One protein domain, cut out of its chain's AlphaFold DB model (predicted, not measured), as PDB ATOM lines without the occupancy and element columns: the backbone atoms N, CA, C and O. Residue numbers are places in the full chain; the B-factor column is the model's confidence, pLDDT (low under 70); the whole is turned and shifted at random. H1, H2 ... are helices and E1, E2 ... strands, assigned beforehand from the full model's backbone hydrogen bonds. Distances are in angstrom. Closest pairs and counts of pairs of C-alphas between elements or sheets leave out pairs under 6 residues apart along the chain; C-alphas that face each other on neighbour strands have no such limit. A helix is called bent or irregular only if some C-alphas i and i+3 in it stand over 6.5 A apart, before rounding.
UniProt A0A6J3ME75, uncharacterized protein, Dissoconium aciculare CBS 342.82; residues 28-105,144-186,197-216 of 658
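What this domain is: This is residues 28 to 105, 144 to 186 and 197 to 216 of the 658 residues of an uncharacterized protein of Dissoconium aciculare CBS 342.82 (UniProt A0A6J3ME75). A long, open arc: a narrow ribbon of E3 and E4, with short E2 beside E3, runs on through the long helix H1 to a far end where H2 and H3 make corners, while E1 lies at the opposite end. Two long links, residues 41 to 67 and 157 to 169, run the length of H1, and residues 210 to 216 of H3 stick out. The printed part has 141 residues with three named helices and four named strands, in the order E1 E2 H1 E3 E4 H2 H3; the sheet E2 E3 E4 is antiparallel, and the class is mixed, helices and strands. The whole is extended, with a radius of gyration of the C-alphas of 23.6 A and spans of 71 by 44 by 32 A.

Where its parts are: E1, residues 31 to 34, begins at C-alpha 31 (227.124, 172.467, 211.711), and E2 is residues 38 to 40. H1, residues 68 to 91, is 34.3 A long. E3, residues 93 to 102, is 28.0 A, and E4, residues 147 to 156, 28.8 A. H2, residues 170 to 185, is 21.8 A. H3, residues 203 to 216, is 19.4 A and ends at C-alpha 216 (194.102, 175.597, 188.867).

How they stand to each other: E3 and E4 are antiparallel, with N 94 and O 155 within hydrogen-bond range at 2.8 A. E2 is antiparallel to E3, the facing C-alphas 40 and 98 being 4.9 A apart, with no N and O pair within hydrogen-bond range. E1 pairs with no named strand. H1 only grazes the sheet, with residues 86 to 91. H1 touches H2 with residues 68 to 72 alone, the closest C-alphas, of Ser 68 and Asp 172, being 5.4 A apart, at a steep tilt of 61 degrees, the same way. H2 touches H3, closest at the C-alphas of Pro 170 and Ser 203, 4.6 A, at a steep tilt of 69 degrees, only just short of about perpendicular, opposite ways. H2 is irregular, but only just: C-alphas 172 and 175 are 6.6 A apart; it has a kink of 27 degrees near residue 177. In H1 and H3 every O i to N i+4 pair is within hydrogen-bond range, in H2 10 of 12.

The domain as a whole: The C-alphas farthest apart, of Val 28 and Glu 69, are 74.2 A apart. Residues 106 to 143 and 187 to 196 are not printed; the gaps are 7.8 A and 14.8 A between C-alphas. The links E2 to H1 and E4 to H2 are long. Mean pLDDT of the printed part is 76.5, with residues 28 to 59, 102 to 103 and 216 under 70.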
ATOM      1  N   VAL A  28     229.704 176.557 221.619       37.69
ATOM      2  CA  VAL A  28     230.283 175.992 220.396       37.69
ATOM      3  C   VAL A  28     229.211 175.836 219.315       37.69
ATOM      4  O   VAL A  28     228.397 174.917 219.358       37.69
ATOM      5  N   THR A  29     229.237 176.722 218.317       41.19
ATOM      6  CA  THR A  29     228.382 176.643 217.125       41.19
ATOM      7  C   THR A  29     228.920 175.608 216.152       41.19
ATOM      8  O   THR A  29     229.917 175.862 215.485       41.19
ATOM      9  N   GLY A  30     228.285 174.448 216.038       38.62
ATOM     10  CA  GLY A  30     228.678 173.434 215.065       38.62
ATOM     11  C   GLY A  30     227.575 173.126 214.056       38.62
ATOM     12  O   GLY A  30     226.436 172.858 214.430       38.62
ATOM     13  N   THR A  31     227.915 173.102 212.768       41.59
ATOM     14  CA  THR A  31     227.124 172.467 211.711       41.59
ATOM     15  C   THR A  31     227.140 170.961 211.931       41.59
ATOM     16  O   THR A  31     228.021 170.272 211.421       41.59
ATOM     17  N   THR A  32     226.194 170.433 212.705       38.06
ATOM     18  CA  THR A  32     226.135 168.996 213.000       38.06
ATOM     19  C   THR A  32     225.655 168.238 211.773       38.06
ATOM     20  O   THR A  32     224.462 168.134 211.510       38.06
ATOM     21  N   THR A  33     226.595 167.692 211.007       39.19
ATOM     22  CA  THR A  33     226.301 166.672 210.006       39.19
ATOM     23  C   THR A  33     226.181 165.339 210.733       39.19
ATOM     24  O   THR A  33     227.163 164.646 211.021       39.19
ATOM     25  N   SER A  34     224.949 164.979 211.076       39.69
ATOM     26  CA  SER A  34     224.640 163.622 211.513       39.69
ATOM     27  C   SER A  34     224.946 162.678 210.356       39.69
ATOM     28  O   SER A  34     224.259 162.691 209.335       39.69
ATOM     29  N   THR A  35     226.004 161.880 210.482       39.50
ATOM     30  CA  THR A  35     226.306 160.862 209.477       39.50
ATOM     31  C   THR A  35     225.385 159.678 209.748       39.50
ATOM     32  O   THR A  35     225.648 158.861 210.630       39.50
ATOM     33  N   PHE A  36     224.264 159.610 209.032       43.16
ATOM     34  CA  PHE A  36     223.383 158.449 209.079       43.16
ATOM     35  C   PHE A  36     224.092 157.293 208.383       43.16
ATOM     36  O   PHE A  36     224.290 157.309 207.171       43.16
ATOM     37  N   THR A  37     224.503 156.293 209.156       44.75
ATOM     38  CA  THR A  37     225.014 155.056 208.570       44.75
ATOM     39  C   THR A  37     223.803 154.186 208.256       44.75
ATOM     40  O   THR A  37     223.220 153.584 209.155       44.75
ATOM     41  N   SER A  38     223.365 154.170 206.996       41.00
ATOM     42  CA  SER A  38     222.357 153.210 206.549       41.00
ATOM     43  C   SER A  38     223.043 151.880 206.252       41.00
ATOM     44  O   SER A  38     223.994 151.801 205.474       41.00
ATOM     45  N   VAL A  39     222.566 150.811 206.885       49.97
ATOM     46  CA  VAL A  39     222.935 149.450 206.494       49.97
ATOM     47  C   VAL A  39     221.747 148.886 205.731       49.97
ATOM     48  O   VAL A  39     220.766 148.426 206.314       49.97
ATOM     49  N   THR A  40     221.814 148.966 204.404       44.19
ATOM     50  CA  THR A  40     220.830 148.324 203.532       44.19
ATOM     51  C   THR A  40     221.249 146.876 203.322       44.19
ATOM     52  O   THR A  40     222.128 146.573 202.516       44.19
ATOM     53  N   THR A  41     220.615 145.953 204.039       49.91
ATOM     54  CA  THR A  41     220.675 144.529 203.702       49.91
ATOM     55  C   THR A  41     219.758 144.290 202.511       49.91
ATOM     56  O   THR A  41     218.585 143.968 202.675       49.91
ATOM     57  N   LYS A  42     220.277 144.504 201.299       49.31
ATOM     58  CA  LYS A  42     219.527 144.203 200.079       49.31
ATOM     59  C   LYS A  42     219.456 142.678 199.925       49.31
ATOM     60  O   LYS A  42     220.518 142.047 199.937       49.31
ATOM     61  N   PRO A  43     218.270 142.059 199.792       51.44
ATOM     62  CA  PRO A  43     218.199 140.648 199.452       51.44
ATOM     63  C   PRO A  43     218.959 140.399 198.140       51.44
ATOM     64  O   PRO A  43     218.969 141.231 197.227       51.44
ATOM     65  N   SER A  44     219.652 139.261 198.070       48.88
ATOM     66  CA  SER A  44     220.431 138.820 196.912       48.88
ATOM     67  C   SER A  44     219.638 138.999 195.614       48.88
ATOM     68  O   SER A  44     218.563 138.426 195.487       48.88
ATOM     69  N   ARG A  45     220.182 139.808 194.686       51.84
ATOM     70  CA  ARG A  45     219.698 140.102 193.317       51.84
ATOM     71  C   ARG A  45     218.259 139.639 193.040       51.84
ATOM     72  O   ARG A  45     218.048 138.528 192.560       51.84
ATOM     73  N   VAL A  46     217.294 140.538 193.225       55.62
ATOM     74  CA  VAL A  46     215.975 140.366 192.610       55.62
ATOM     75  C   VAL A  46     216.172 140.449 191.091       55.62
ATOM     76  O   VAL A  46     216.441 141.518 190.543       55.62
ATOM     77  N   VAL A  47     216.161 139.302 190.410       60.66
ATOM     78  CA  VAL A  47     216.239 139.251 188.946       60.66
ATOM     79  C   VAL A  47     214.878 139.683 188.417       60.66
ATOM     80  O   VAL A  47     213.912 138.926 188.496       60.66
ATOM     81  N   CYS A  48     214.798 140.908 187.900       61.53
ATOM     82  CA  CYS A  48     213.605 141.406 187.227       61.53
ATOM     83  C   CYS A  48     213.288 140.480 186.047       61.53
ATOM     84  O   CYS A  48     214.058 140.408 185.088       61.53
ATOM     85  N   ALA A  49     212.178 139.750 186.117       60.53
ATOM     86  CA  ALA A  49     211.747 138.913 185.010       60.53
ATOM     87  C   ALA A  49     210.995 139.773 183.990       60.53
ATOM     88  O   ALA A  49     209.934 140.325 184.287       60.53
ATOM     89  N   THR A  50     211.511 139.851 182.765       58.25
ATOM     90  CA  THR A  50     210.734 140.348 181.628       58.25
ATOM     91  C   THR A  50     209.790 139.232 181.190       58.25
ATOM     92  O   THR A  50     210.180 138.349 180.430       58.25
ATOM     93  N   ILE A  51     208.556 139.219 181.700       58.88
ATOM     94  CA  ILE A  51     207.524 138.333 181.152       58.88
ATOM     95  C   ILE A  51     206.942 139.003 179.912       58.88
ATOM     96  O   ILE A  51     206.256 140.020 180.002       58.88
ATOM     97  N   SER A  52     207.176 138.404 178.750       56.03
ATOM     98  CA  SER A  52     206.408 138.704 177.547       56.03
ATOM     99  C   SER A  52     205.053 138.006 177.649       56.03
ATOM    100  O   SER A  52     204.984 136.778 177.638       56.03
ATOM    101  N   PHE A  53     203.965 138.767 177.750       57.03
ATOM    102  CA  PHE A  53     202.632 138.197 177.561       57.03
ATOM    103  C   PHE A  53     202.454 137.940 176.070       57.03
ATOM    104  O   PHE A  53     202.526 138.874 175.271       57.03
ATOM    105  N   SER A  54     202.215 136.689 175.679       51.12
ATOM    106  CA  SER A  54     201.669 136.421 174.352       51.12
ATOM    107  C   SER A  54     200.267 137.029 174.322       51.12
ATOM    108  O   SER A  54     199.366 136.529 174.995       51.12
ATOM    109  N   SER A  55     200.085 138.113 173.575       48.66
ATOM    110  CA  SER A  55     198.832 138.862 173.410       48.66
ATOM    111  C   SER A  55     197.756 138.089 172.627       48.66
ATOM    112  O   SER A  55     197.026 138.666 171.828       48.66
ATOM    113  N   ASN A  56     197.652 136.775 172.829       44.28
ATOM    114  CA  ASN A  56     196.806 135.874 172.045       44.28
ATOM    115  C   ASN A  56     195.328 135.860 172.463       44.28
ATOM    116  O   ASN A  56     194.570 135.009 172.011       44.28
ATOM    117  N   THR A  57     194.884 136.819 173.271       49.81
ATOM    118  CA  THR A  57     193.458 137.072 173.495       49.81
ATOM    119  C   THR A  57     193.110 138.450 172.957       49.81
ATOM    120  O   THR A  57     192.965 139.423 173.693       49.81
ATOM    121  N   THR A  58     192.999 138.519 171.635       48.94
ATOM    122  CA  THR A  58     192.257 139.554 170.922       48.94
ATOM    123  C   THR A  58     190.812 139.563 171.413       48.94
ATOM    124  O   THR A  58     189.985 138.780 170.951       48.94
ATOM    125  N   LEU A  59     190.480 140.478 172.312       56.84
ATOM    126  CA  LEU A  59     189.212 141.183 172.178       56.84
ATOM    127  C   LEU A  59     189.573 142.527 171.553       56.84
ATOM    128  O   LEU A  59     190.045 143.409 172.272       56.84
ATOM    129  N   PRO A  60     189.454 142.679 170.220       71.00
ATOM    130  CA  PRO A  60     189.766 143.927 169.552       71.00
ATOM    131  C   PRO A  60     188.574 144.857 169.768       71.00
ATOM    132  O   PRO A  60     187.808 145.133 168.848       71.00
ATOM    133  N   ILE A  61     188.360 145.294 171.009       83.69
ATOM    134  CA  ILE A  61     187.506 146.456 171.211       83.69
ATOM    135  C   ILE A  61     188.227 147.637 170.567       83.69
ATOM    136  O   ILE A  61     189.450 147.762 170.671       83.69
ATOM    137  N   ALA A  62     187.481 148.459 169.835       86.38
ATOM    138  CA  ALA A  62     188.052 149.647 169.227       86.38
ATOM    139  C   ALA A  62     188.686 150.534 170.322       86.38
ATOM    140  O   ALA A  62     188.174 150.570 171.442       86.38
ATOM    141  N   PRO A  63     189.773 151.273 170.025       86.75
ATOM    142  CA  PRO A  63     190.395 152.173 171.000       86.75
ATOM    143  C   PRO A  63     189.446 153.238 171.561       86.75
ATOM    144  O   PRO A  63     189.651 153.770 172.655       86.75
ATOM    145  N   THR A  64     188.410 153.560 170.792       87.75
ATOM    146  CA  THR A  64     187.346 154.489 171.141       87.75
ATOM    147  C   THR A  64     185.999 153.893 170.749       87.75
ATOM    148  O   THR A  64     185.884 153.133 169.788       87.75
ATOM    149  N   GLY A  65     184.962 154.261 171.492       90.12
ATOM    150  CA  GLY A  65     183.589 153.844 171.255       90.12
ATOM    151  C   GLY A  65     182.636 154.658 172.120       90.12
ATOM    152  O   GLY A  65     183.068 155.523 172.886       90.12
ATOM    153  N   THR A  66     181.341 154.414 171.957       90.94
ATOM    154  CA  THR A  66     180.277 155.092 172.707       90.94
ATOM    155  C   THR A  66     179.211 154.097 173.135       90.94
ATOM    156  O   THR A  66     179.020 153.078 172.472       90.94
ATOM    157  N   GLY A  67     178.474 154.424 174.189       95.00
ATOM    158  CA  GLY A  67     177.385 153.616 174.719       95.00
ATOM    159  C   GLY A  67     177.809 152.650 175.826       95.00
ATOM    160  O   GLY A  67     178.980 152.292 175.993       95.00
ATOM    161  N   SER A  68     176.808 152.190 176.576       91.44
ATOM    162  CA  SER A  68     176.965 151.333 177.757       91.44
ATOM    163  C   SER A  68     177.572 149.958 177.448       91.44
ATOM    164  O   SER A  68     178.318 149.421 178.269       91.44
ATOM    165  N   GLU A  69     177.303 149.394 176.267       92.50
ATOM    166  CA  GLU A  69     177.869 148.108 175.828       92.50
ATOM    167  C   GLU A  69     179.386 148.198 175.620       92.50
ATOM    168  O   GLU A  69     180.148 147.351 176.104       92.50
ATOM    169  N   TYR A  70     179.842 149.264 174.957       94.38
ATOM    170  CA  TYR A  70     181.263 149.537 174.773       94.38
ATOM    171  C   TYR A  70     181.947 149.820 176.119       94.38
ATOM    172  O   TYR A  70     182.987 149.227 176.414       94.38
ATOM    173  N   ALA A  71     181.338 150.652 176.974       93.88
ATOM    174  CA  ALA A  71     181.859 150.945 178.309       93.88
ATOM    175  C   ALA A  71     182.011 149.679 179.166       93.88
ATOM    176  O   ALA A  71     183.058 149.466 179.780       93.88
ATOM    177  N   SER A  72     181.011 148.795 179.158       92.69
ATOM    178  CA  SER A  72     181.041 147.524 179.895       92.69
ATOM    179  C   SER A  72     182.130 146.582 179.373       92.69
ATOM    180  O   SER A  72     182.845 145.957 180.161       92.69
ATOM    181  N   SER A  73     182.310 146.524 178.052       92.56
ATOM    182  CA  SER A  73     183.351 145.714 177.408       92.56
ATOM    183  C   SER A  73     184.759 146.229 177.735       92.56
ATOM    184  O   SER A  73     185.627 145.452 178.136       92.56
ATOM    185  N   CYS A  74     184.978 147.546 177.650       92.19
ATOM    186  CA  CYS A  74     186.242 148.186 178.026       92.19
ATOM    187  C   CYS A  74     186.540 148.055 179.528       92.19
ATOM    188  O   CYS A  74     187.675 147.765 179.920       92.19
ATOM    189  N   SER A  75     185.518 148.183 180.380       91.69
ATOM    190  CA  SER A  75     185.642 147.986 181.826       91.69
ATOM    191  C   SER A  75     186.035 146.550 182.183       91.69
ATOM    192  O   SER A  75     186.946 146.324 182.984       91.69
ATOM    193  N   SER A  76     185.422 145.565 181.519       89.69
ATOM    194  CA  SER A  76     185.744 144.143 181.692       89.69
ATOM    195  C   SER A  76     187.178 143.832 181.261       89.69
ATOM    196  O   SER A  76     187.906 143.140 181.977       89.69
ATOM    197  N   LEU A  77     187.620 144.395 180.131       88.88
ATOM    198  CA  LEU A  77     188.990 144.239 179.647       88.88
ATOM    199  C   LEU A  77     190.009 144.862 180.611       88.88
ATOM    200  O   LEU A  77     191.009 144.229 180.946       88.88
ATOM    201  N   SER A  78     189.728 146.066 181.112       88.38
ATOM    202  CA  SER A  78     190.562 146.752 182.106       88.38
ATOM    203  C   SER A  78     190.636 145.986 183.428       88.38
ATOM    204  O   SER A  78     191.707 145.880 184.020       88.38
ATOM    205  N   THR A  79     189.524 145.394 183.869       86.56
ATOM    206  CA  THR A  79     189.466 144.580 185.094       86.56
ATOM    207  C   THR A  79     190.249 143.277 184.939       86.56
ATOM    208  O   THR A  79     191.013 142.909 185.828       86.56
ATOM    209  N   SER A  80     190.117 142.603 183.791       86.94
ATOM    210  CA  SER A  80     190.907 141.409 183.452       86.94
ATOM    211  C   SER A  80     192.404 141.727 183.393       86.94
ATOM    212  O   SER A  80     193.233 141.027 183.971       86.94
ATOM    213  N   TYR A  81     192.766 142.851 182.774       85.44
ATOM    214  CA  TYR A  81     194.142 143.329 182.768       85.44
ATOM    215  C   TYR A  81     194.660 143.617 184.185       85.44
ATOM    216  O   TYR A  81     195.769 143.207 184.534       85.44
ATOM    217  N   ALA A  82     193.868 144.294 185.021       84.75
ATOM    218  CA  ALA A  82     194.237 144.616 186.395       84.75
ATOM    219  C   ALA A  82     194.408 143.361 187.264       84.75
ATOM    220  O   ALA A  82     195.343 143.319 188.061       84.75
ATOM    221  N   SER A  83     193.569 142.332 187.090       83.44
ATOM    222  CA  SER A  83     193.663 141.070 187.838       83.44
ATOM    223  C   SER A  83     194.884 140.239 187.435       83.44
ATOM    224  O   SER A  83     195.609 139.736 188.294       83.44
ATOM    225  N   VAL A  84     195.184 140.157 186.135       81.81
ATOM    226  CA  VAL A  84     196.414 139.515 185.651       81.81
ATOM    227  C   VAL A  84     197.628 140.291 186.152       81.81
ATOM    228  O   VAL A  84     198.542 139.701 186.727       81.81
ATOM    229  N   THR A  85     197.619 141.619 186.025       81.62
ATOM    230  CA  THR A  85     198.729 142.466 186.476       81.62
ATOM    231  C   THR A  85     198.948 142.345 187.981       81.62
ATOM    232  O   THR A  85     200.089 142.201 188.402       81.62
ATOM    233  N   SER A  86     197.899 142.339 188.808       81.88
ATOM    234  CA  SER A  86     198.037 142.203 190.263       81.88
ATOM    235  C   SER A  86     198.571 140.829 190.678       81.88
ATOM    236  O   SER A  86     199.440 140.763 191.546       81.88
ATOM    237  N   SER A  87     198.140 139.748 190.014       81.38
ATOM    238  CA  SER A  87     198.667 138.393 190.247       81.38
ATOM    239  C   SER A  87     200.149 138.256 189.882       81.38
ATOM    240  O   SER A  87     200.896 137.500 190.504       81.38
ATOM    241  N   VAL A  88     200.599 139.015 188.882       78.56
ATOM    242  CA  VAL A  88     202.003 139.049 188.475       78.56
ATOM    243  C   VAL A  88     202.809 139.947 189.412       78.56
ATOM    244  O   VAL A  88     203.876 139.543 189.864       78.56
ATOM    245  N   LEU A  89     202.285 141.120 189.781       80.44
ATOM    246  CA  LEU A  89     202.920 142.015 190.752       80.44
ATOM    247  C   LEU A  89     203.132 141.326 192.102       80.44
ATOM    248  O   LEU A  89     204.193 141.503 192.683       80.44
ATOM    249  N   SER A  90     202.184 140.512 192.578       80.31
ATOM    250  CA  SER A  90     202.354 139.754 193.824       80.31
ATOM    251  C   SER A  90     203.413 138.654 193.708       80.31
ATOM    252  O   SER A  90     204.163 138.429 194.653       80.31
ATOM    253  N   LYS A  91     203.539 138.011 192.539       81.25
ATOM    254  CA  LYS A  91     204.578 137.005 192.265       81.25
ATOM    255  C   LYS A  91     205.993 137.597 192.219       81.25
ATOM    256  O   LYS A  91     206.944 136.904 192.566       81.25
ATOM    257  N   TYR A  92     206.127 138.852 191.784       79.50
ATOM    258  CA  TYR A  92     207.398 139.590 191.712       79.50
ATOM    259  C   TYR A  92     207.523 140.681 192.776       79.50
ATOM    260  O   TYR A  92     208.357 141.584 192.643       79.50
ATOM    261  N   ALA A  93     206.690 140.617 193.814       80.75
ATOM    262  CA  ALA A  93     206.812 141.494 194.958       80.75
ATOM    263  C   ALA A  93     208.098 141.141 195.705       80.75
ATOM    264  O   ALA A  93     208.407 139.970 195.931       80.75
ATOM    265  N   PHE A  94     208.854 142.160 196.078       80.69
ATOM    266  CA  PHE A  94     209.999 142.033 196.959       80.69
ATOM    267  C   PHE A  94     209.797 142.946 198.160       80.69
ATOM    268  O   PHE A  94     209.103 143.961 198.090       80.69
ATOM    269  N   THR A  95     210.421 142.572 199.265       82.12
ATOM    270  CA  THR A  95     210.408 143.346 200.496       82.12
ATOM    271  C   THR A  95     211.841 143.764 200.784       82.12
ATOM    272  O   THR A  95     212.680 142.922 201.099       82.12
ATOM    273  N   ASP A  96     212.122 145.055 200.641       78.88
ATOM    274  CA  ASP A  96     213.401 145.659 200.981       78.88
ATOM    275  C   ASP A  96     213.314 146.233 202.393       78.88
ATOM    276  O   ASP A  96     212.582 147.179 202.677       78.88
ATOM    277  N   THR A  97     214.079 145.648 203.307       78.94
ATOM    278  CA  THR A  97     214.163 146.122 204.686       78.94
ATOM    279  C   THR A  97     215.440 146.932 204.865       78.94
ATOM    280  O   THR A  97     216.547 146.397 204.841       78.94
ATOM    281  N   THR A  98     215.290 148.239 205.064       79.69
ATOM    282  CA  THR A  98     216.380 149.150 205.412       79.69
ATOM    283  C   THR A  98     216.324 149.453 206.899       79.69
ATOM    284  O   THR A  98     215.338 149.991 207.397       79.69
ATOM    285  N   THR A  99     217.395 149.133 207.624       77.94
ATOM    286  CA  THR A  99     217.506 149.500 209.038       77.94
ATOM    287  C   THR A  99     218.339 150.768 209.159       77.94
ATOM    288  O   THR A  99     219.529 150.783 208.845       77.94
ATOM    289  N   TYR A 100     217.707 151.837 209.627       74.12
ATOM    290  CA  TYR A 100     218.359 153.080 210.005       74.12
ATOM    291  C   TYR A 100     218.731 153.006 211.481       74.12
ATOM    292  O   TYR A 100     217.870 152.852 212.348       74.12
ATOM    293  N   THR A 101     220.016 153.128 211.789       74.69
ATOM    294  CA  THR A 101     220.454 153.358 213.168       74.69
ATOM    295  C   THR A 101     220.387 154.861 213.432       74.69
ATOM    296  O   THR A 101     221.063 155.648 212.771       74.69
ATOM    297  N   LEU A 102     219.520 155.269 214.357       69.50
ATOM    298  CA  LEU A 102     219.393 156.641 214.833       69.50
ATOM    299  C   LEU A 102     220.315 156.828 216.047       69.50
ATOM    300  O   LEU A 102     220.255 156.076 217.023       69.50
ATOM    301  N   GLY A 103     221.177 157.840 215.971       66.56
ATOM    302  CA  GLY A 103     222.311 158.026 216.879       66.56
ATOM    303  C   GLY A 103     223.604 157.426 216.313       66.56
ATOM    304  O   GLY A 103     223.590 156.714 215.313       66.56
ATOM    305  N   GLY A 104     224.744 157.749 216.922       75.25
ATOM    306  CA  GLY A 104     226.057 157.375 216.399       75.25
ATOM    307  C   GLY A 104     227.071 158.511 216.498       75.25
ATOM    308  O   GLY A 104     226.945 159.416 217.321       75.25
ATOM    309  N   THR A 105     228.089 158.460 215.644       78.69
ATOM    310  CA  THR A 105     229.110 159.508 215.571       78.69
ATOM    311  C   THR A 105     228.562 160.723 214.819       78.69
ATOM    312  O   THR A 105     228.355 160.679 213.609       78.69
ATOM    313  N   ARG A 144     226.362 156.409 221.412       77.75
ATOM    314  CA  ARG A 144     225.820 155.079 221.115       77.75
ATOM    315  C   ARG A 144     224.527 155.269 220.316       77.75
ATOM    316  O   ARG A 144     223.759 156.164 220.667       77.75
ATOM    317  N   PRO A 145     224.270 154.455 219.280       77.19
ATOM    318  CA  PRO A 145     222.978 154.464 218.612       77.19
ATOM    319  C   PRO A 145     221.882 154.237 219.655       77.19
ATOM    320  O   PRO A 145     221.914 153.244 220.382       77.19
ATOM    321  N   THR A 146     220.971 155.194 219.788       75.75
ATOM    322  CA  THR A 146     219.908 155.168 220.799       75.75
ATOM    323  C   THR A 146     218.670 154.453 220.289       75.75
ATOM    324  O   THR A 146     217.904 153.934 221.097       75.75
ATOM    325  N   GLN A 147     218.468 154.402 218.969       76.75
ATOM    326  CA  GLN A 147     217.321 153.737 218.360       76.75
ATOM    327  C   GLN A 147     217.692 153.085 217.026       76.75
ATOM    328  O   GLN A 147     218.588 153.524 216.310       76.75
ATOM    329  N   THR A 148     216.957 152.042 216.666       80.19
ATOM    330  CA  THR A 148     216.954 151.461 215.323       80.19
ATOM    331  C   THR A 148     215.557 151.607 214.754       80.19
ATOM    332  O   THR A 148     214.603 151.097 215.340       80.19
ATOM    333  N   ALA A 149     215.431 152.300 213.630       76.38
ATOM    334  CA  ALA A 149     214.202 152.365 212.861       76.38
ATOM    335  C   ALA A 149     214.337 151.434 211.659       76.38
ATOM    336  O   ALA A 149     215.231 151.595 210.831       76.38
ATOM    337  N   THR A 150     213.445 150.459 211.557       80.06
ATOM    338  CA  THR A 150     213.400 149.556 210.412       80.06
ATOM    339  C   THR A 150     212.319 150.040 209.460       80.06
ATOM    340  O   THR A 150     211.141 150.064 209.805       80.06
ATOM    341  N   TYR A 151     212.730 150.453 208.269       74.00
ATOM    342  CA  TYR A 151     211.843 150.787 207.168       74.00
ATOM    343  C   TYR A 151     211.742 149.581 206.246       74.00
ATOM    344  O   TYR A 151     212.751 149.093 205.741       74.00
ATOM    345  N   THR A 152     210.525 149.102 206.033       80.06
ATOM    346  CA  THR A 152     210.255 148.011 205.107       80.06
ATOM    347  C   THR A 152     209.516 148.578 203.908       80.06
ATOM    348  O   THR A 152     208.371 149.006 204.030       80.06
ATOM    349  N   GLU A 153     210.174 148.581 202.757       77.38
ATOM    350  CA  GLU A 153     209.577 148.932 201.478       77.38
ATOM    351  C   GLU A 153     209.126 147.658 200.774       77.38
ATOM    352  O   GLU A 153     209.910 146.734 200.564       77.38
ATOM    353  N   ASN A 154     207.855 147.598 200.396       80.19
ATOM    354  CA  ASN A 154     207.367 146.546 199.518       80.19
ATOM    355  C   ASN A 154     207.385 147.087 198.092       80.19
ATOM    356  O   ASN A 154     206.601 147.971 197.748       80.19
ATOM    357  N   GLY A 155     208.289 146.565 197.274       78.75
ATOM    358  CA  GLY A 155     208.396 146.890 195.861       78.75
ATOM    359  C   GLY A 155     207.925 145.737 194.983       78.75
ATOM    360  O   GLY A 155     207.631 144.637 195.442       78.75
ATOM    361  N   SER A 156     207.867 145.978 193.679       78.12
ATOM    362  CA  SER A 156     207.774 144.907 192.688       78.12
ATOM    363  C   SER A 156     208.613 145.300 191.485       78.12
ATOM    364  O   SER A 156     208.575 146.444 191.035       78.12
ATOM    365  N   CYS A 157     209.427 144.378 190.988       72.50
ATOM    366  CA  CYS A 157     210.311 144.646 189.862       72.50
ATOM    367  C   CYS A 157     209.715 144.038 188.590       72.50
ATOM    368  O   CYS A 157     210.137 142.990 188.098       72.50
ATOM    369  N   PHE A 158     208.668 144.683 188.085       74.06
ATOM    370  CA  PHE A 158     207.918 144.194 186.938       74.06
ATOM    371  C   PHE A 158     207.676 145.309 185.923       74.06
ATOM    372  O   PHE A 158     207.153 146.374 186.256       74.06
ATOM    373  N   TYR A 159     208.032 145.044 184.667       70.50
ATOM    374  CA  TYR A 159     207.644 145.894 183.551       70.50
ATOM    375  C   TYR A 159     206.160 145.668 183.272       70.50
ATOM    376  O   TYR A 159     205.773 144.585 182.828       70.50
ATOM    377  N   ARG A 160     205.321 146.675 183.550       72.94
ATOM    378  CA  ARG A 160     203.897 146.581 183.221       72.94
ATOM    379  C   ARG A 160     203.761 146.439 181.702       72.94
ATOM    380  O   ARG A 160     204.284 147.293 180.986       72.94
ATOM    381  N   PRO A 161     203.078 145.396 181.197       72.69
ATOM    382  CA  PRO A 161     202.728 145.338 179.784       72.69
ATOM    383  C   PRO A 161     201.906 146.576 179.397       72.69
ATOM    384  O   PRO A 161     201.377 147.284 180.255       72.69
ATOM    385  N   ALA A 162     201.803 146.870 178.101       78.12
ATOM    386  CA  ALA A 162     200.875 147.905 177.659       78.12
ATOM    387  C   ALA A 162     199.457 147.523 178.118       78.12
ATOM    388  O   ALA A 162     199.005 146.402 177.874       78.12
ATOM    389  N   GLY A 163     198.789 148.438 178.823       79.69
ATOM    390  CA  GLY A 163     197.393 148.258 179.205       79.69
ATOM    391  C   GLY A 163     196.487 148.175 177.974       79.69
ATOM    392  O   GLY A 163     196.894 148.586 176.882       79.69
ATOM    393  N   PRO A 164     195.257 147.660 178.123       84.44
ATOM    394  CA  PRO A 164     194.286 147.716 177.044       84.44
ATOM    395  C   PRO A 164     194.056 149.170 176.630       84.44
ATOM    396  O   PRO A 164     193.838 150.042 177.470       84.44
ATOM    397  N   VAL A 165     194.118 149.434 175.325       85.94
ATOM    398  CA  VAL A 165     193.853 150.764 174.778       85.94
ATOM    399  C   VAL A 165     192.360 150.842 174.500       85.94
ATOM    400  O   VAL A 165     191.910 150.433 173.437       85.94
ATOM    401  N   CYS A 166     191.587 151.309 175.474       91.06
ATOM    402  CA  CYS A 166     190.189 151.675 175.284       91.06
ATOM    403  C   CYS A 166     189.861 152.891 176.154       91.06
ATOM    404  O   CYS A 166     190.269 152.965 177.311       91.06
ATOM    405  N   SER A 167     189.164 153.873 175.584       92.12
ATOM    406  CA  SER A 167     188.750 155.092 176.287       92.12
ATOM    407  C   SER A 167     187.231 155.142 176.399       92.12
ATOM    408  O   SER A 167     186.552 155.054 175.374       92.12
ATOM    409  N   ILE A 168     186.709 155.254 177.625       93.44
ATOM    410  CA  ILE A 168     185.274 155.368 177.935       93.44
ATOM    411  C   ILE A 168     184.952 156.849 178.149       93.44
ATOM    412  O   ILE A 168     185.614 157.507 178.954       93.44
ATOM    413  N   LYS A 169     183.943 157.383 177.449       93.12
ATOM    414  CA  LYS A 169     183.484 158.761 177.678       93.12
ATOM    415  C   LYS A 169     182.812 158.891 179.052       93.12
ATOM    416  O   LYS A 169     182.207 157.917 179.500       93.12
ATOM    417  N   PRO A 170     182.851 160.075 179.692       93.94
ATOM    418  CA  PRO A 170     182.249 160.250 181.010       93.94
ATOM    419  C   PRO A 170     180.777 159.826 181.097       93.94
ATOM    420  O   PRO A 170     180.434 159.060 181.995       93.94
ATOM    421  N   ASP A 171     179.958 160.194 180.104       95.12
ATOM    422  CA  ASP A 171     178.523 159.861 180.089       95.12
ATOM    423  C   ASP A 171     178.278 158.344 180.003       95.12
ATOM    424  O   ASP A 171     177.386 157.799 180.652       95.12
ATOM    425  N   ASP A 172     179.120 157.625 179.256       95.81
ATOM    426  CA  ASP A 172     179.027 156.166 179.131       95.81
ATOM    427  C   ASP A 172     179.487 155.445 180.417       95.81
ATOM    428  O   ASP A 172     179.176 154.271 180.632       95.81
ATOM    429  N   CYS A 173     180.226 156.144 181.287       95.56
ATOM    430  CA  CYS A 173     180.726 155.635 182.561       95.56
ATOM    431  C   CYS A 173     179.705 155.778 183.709       95.56
ATOM    432  O   CYS A 173     179.810 155.065 184.712       95.56
ATOM    433  N   ASP A 174     178.697 156.648 183.573       95.12
ATOM    434  CA  ASP A 174     177.693 156.914 184.615       95.12
ATOM    435  C   ASP A 174     176.957 155.637 185.048       95.12
ATOM    436  O   ASP A 174     176.803 155.371 186.244       95.12
ATOM    437  N   GLY A 175     176.574 154.789 184.087       95.25
ATOM    438  CA  GLY A 175     175.925 153.504 184.365       95.25
ATOM    439  C   GLY A 175     176.807 152.546 185.174       95.25
ATOM    440  O   GLY A 175     176.323 151.886 186.097       95.25
ATOM    441  N   LEU A 176     178.116 152.512 184.891       94.62
ATOM    442  CA  LEU A 176     179.081 151.691 185.631       94.62
ATOM    443  C   LEU A 176     179.276 152.206 187.063       94.62
ATOM    444  O   LEU A 176     179.347 151.410 188.000       94.62
ATOM    445  N   TRP A 177     179.327 153.528 187.252       95.06
ATOM    446  CA  TRP A 177     179.420 154.141 188.581       95.06
ATOM    447  C   TRP A 177     178.157 153.966 189.411       95.06
ATOM    448  O   TRP A 177     178.261 153.745 190.618       95.06
ATOM    449  N   SER A 178     176.986 154.030 188.781       95.19
ATOM    450  CA  SER A 178     175.712 153.732 189.432       95.19
ATOM    451  C   SER A 178     175.700 152.291 189.951       95.19
ATOM    452  O   SER A 178     175.541 152.070 191.151       95.19
ATOM    453  N   ALA A 179     176.025 151.315 189.093       93.19
ATOM    454  CA  ALA A 179     176.113 149.905 189.478       93.19
ATOM    455  C   ALA A 179     177.147 149.650 190.592       93.19
ATOM    456  O   ALA A 179     176.872 148.912 191.542       93.19
ATOM    457  N   TYR A 180     178.321 150.285 190.514       93.38
ATOM    458  CA  TYR A 180     179.348 150.212 191.556       93.38
ATOM    459  C   TYR A 180     178.854 150.781 192.892       93.38
ATOM    460  O   TYR A 180     178.986 150.124 193.922       93.38
ATOM    461  N   SER A 181     178.244 151.968 192.881       93.06
ATOM    462  CA  SER A 181     177.756 152.642 194.092       93.06
ATOM    463  C   SER A 181     176.620 151.862 194.752       93.06
ATOM    464  O   SER A 181     176.619 151.699 195.970       93.06
ATOM    465  N   THR A 182     175.699 151.298 193.960       94.88
ATOM    466  CA  THR A 182     174.669 150.373 194.455       94.88
ATOM    467  C   THR A 182     175.288 149.112 195.053       94.88
ATOM    468  O   THR A 182     174.872 148.675 196.123       94.88
ATOM    469  N   SER A 183     176.304 148.537 194.402       91.75
ATOM    470  CA  SER A 183     176.993 147.349 194.918       91.75
ATOM    471  C   SER A 183     177.683 147.635 196.251       91.75
ATOM    472  O   SER A 183     177.585 146.820 197.160       91.75
ATOM    473  N   ILE A 184     178.324 148.802 196.394       88.88
ATOM    474  CA  ILE A 184     178.942 149.243 197.652       88.88
ATOM    475  C   ILE A 184     177.896 149.475 198.742       88.88
ATOM    476  O   ILE A 184     178.079 148.989 199.854       88.88
ATOM    477  N   GLY A 185     176.799 150.171 198.433       90.12
ATOM    478  CA  GLY A 185     175.733 150.447 199.403       90.12
ATOM    479  C   GLY A 185     175.042 149.186 199.934       90.12
ATOM    480  O   GLY A 185     174.541 149.190 201.053       90.12
ATOM    481  N   ASN A 186     175.065 148.100 199.157       91.69
ATOM    482  CA  ASN A 186     174.494 146.807 199.532       91.69
ATOM    483  C   ASN A 186     175.519 145.829 200.138       91.69
ATOM    484  O   ASN A 186     175.163 144.682 200.422       91.69
ATOM    485  N   ARG A 197     186.126 149.186 191.304       89.56
ATOM    486  CA  ARG A 197     185.852 150.564 190.886       89.56
ATOM    487  C   ARG A 197     185.888 150.635 189.351       89.56
ATOM    488  O   ARG A 197     186.840 150.114 188.765       89.56
ATOM    489  N   PRO A 198     184.918 151.303 188.699       92.31
ATOM    490  CA  PRO A 198     184.951 151.506 187.257       92.31
ATOM    491  C   PRO A 198     186.270 152.162 186.806       92.31
ATOM    492  O   PRO A 198     186.716 153.123 187.436       92.31
ATOM    493  N   PRO A 199     186.897 151.697 185.712       90.12
ATOM    494  CA  PRO A 199     188.163 152.226 185.198       90.12
ATOM    495  C   PRO A 199     187.959 153.496 184.350       90.12
ATOM    496  O   PRO A 199     188.640 153.712 183.353       90.12
ATOM    497  N   CYS A 200     186.981 154.323 184.715       92.19
ATOM    498  CA  CYS A 200     186.614 155.548 184.016       92.19
ATOM    499  C   CYS A 200     186.049 156.575 185.006       92.19
ATOM    500  O   CYS A 200     185.661 156.235 186.125       92.19
ATOM    501  N   ILE A 201     186.030 157.841 184.600       92.06
ATOM    502  CA  ILE A 201     185.502 158.960 185.387       92.06
ATOM    503  C   ILE A 201     184.062 159.202 184.927       92.06
ATOM    504  O   ILE A 201     183.837 159.278 183.724       92.06
ATOM    505  N   ASN A 202     183.102 159.303 185.848       93.94
ATOM    506  CA  ASN A 202     181.711 159.639 185.498       93.94
ATOM    507  C   ASN A 202     181.552 161.124 185.133       93.94
ATOM    508  O   ASN A 202     182.450 161.933 185.379       93.94
ATOM    509  N   SER A 203     180.410 161.518 184.579       92.56
ATOM    510  CA  SER A 203     180.192 162.892 184.110       92.56
ATOM    511  C   SER A 203     180.256 163.932 185.223       92.56
ATOM    512  O   SER A 203     180.821 165.007 185.025       92.56
ATOM    513  N   SER A 204     179.791 163.598 186.429       91.50
ATOM    514  CA  SER A 204     179.898 164.480 187.599       91.50
ATOM    515  C   SER A 204     181.356 164.739 187.998       91.50
ATOM    516  O   SER A 204     181.771 165.886 188.162       91.50
ATOM    517  N   GLN A 205     182.165 163.685 188.096       87.50
ATOM    518  CA  GLN A 205     183.586 163.776 188.418       87.50
ATOM    519  C   GLN A 205     184.386 164.429 187.288       87.50
ATOM    520  O   GLN A 205     185.330 165.162 187.562       87.50
ATOM    521  N   SER A 206     184.015 164.198 186.026       89.38
ATOM    522  CA  SER A 206     184.638 164.850 184.875       89.38
ATOM    523  C   SER A 206     184.348 166.349 184.877       89.38
ATOM    524  O   SER A 206     185.258 167.144 184.651       89.38
ATOM    525  N   ALA A 207     183.110 166.752 185.174       88.44
ATOM    526  CA  ALA A 207     182.737 168.155 185.318       88.44
ATOM    527  C   ALA A 207     183.479 168.816 186.489       88.44
ATOM    528  O   ALA A 207     184.011 169.912 186.334       88.44
ATOM    529  N   LEU A 208     183.595 168.125 187.629       84.50
ATOM    530  CA  LEU A 208     184.389 168.592 188.765       84.50
ATOM    531  C   LEU A 208     185.876 168.714 188.405       84.50
ATOM    532  O   LEU A 208     186.500 169.722 188.710       84.50
ATOM    533  N   GLY A 209     186.442 167.719 187.721       83.06
ATOM    534  CA  GLY A 209     187.827 167.738 187.259       83.06
ATOM    535  C   GLY A 209     188.092 168.876 186.276       83.06
ATOM    536  O   GLY A 209     189.117 169.543 186.386       83.06
ATOM    537  N   ALA A 210     187.159 169.152 185.363       83.06
ATOM    538  CA  ALA A 210     187.225 170.295 184.457       83.06
ATOM    539  C   ALA A 210     187.100 171.631 185.205       83.06
ATOM    540  O   ALA A 210     187.846 172.559 184.902       83.06
ATOM    541  N   ALA A 211     186.221 171.724 186.208       81.25
ATOM    542  CA  ALA A 211     186.072 172.910 187.048       81.25
ATOM    543  C   ALA A 211     187.345 173.191 187.863       81.25
ATOM    544  O   ALA A 211     187.891 174.286 187.772       81.25
ATOM    545  N   ILE A 212     187.882 172.182 188.557       76.56
ATOM    546  CA  ILE A 212     189.147 172.275 189.303       76.56
ATOM    547  C   ILE A 212     190.304 172.592 188.352       76.56
ATOM    548  O   ILE A 212     191.144 173.429 188.656       76.56
ATOM    549  N   SER A 213     190.356 171.967 187.175       77.25
ATOM    550  CA  SER A 213     191.395 172.265 186.183       77.25
ATOM    551  C   SER A 213     191.278 173.693 185.658       77.25
ATOM    552  O   SER A 213     192.293 174.347 185.466       77.25
ATOM    553  N   SER A 214     190.064 174.205 185.461       76.62
ATOM    554  CA  SER A 214     189.824 175.607 185.107       76.62
ATOM    555  C   SER A 214     190.210 176.558 186.247       76.62
ATOM    556  O   SER A 214     190.715 177.648 186.008       76.62
ATOM    557  N   GLU A 215     190.055 176.146 187.501       73.94
ATOM    558  CA  GLU A 215     190.475 176.937 188.657       73.94
ATOM    559  C   GLU A 215     192.007 176.951 188.837       73.94
ATOM    560  O   GLU A 215     192.611 178.004 189.045       73.94
ATOM    561  N   ILE A 216     192.654 175.789 188.695       69.62
ATOM    562  CA  ILE A 216     194.102 175.597 188.867       69.62
ATOM    563  C   ILE A 216     194.882 176.111 187.652       69.62
ATOM    564  O   ILE A 216     195.849 176.856 187.807       69.62
TER     565      ILE A 216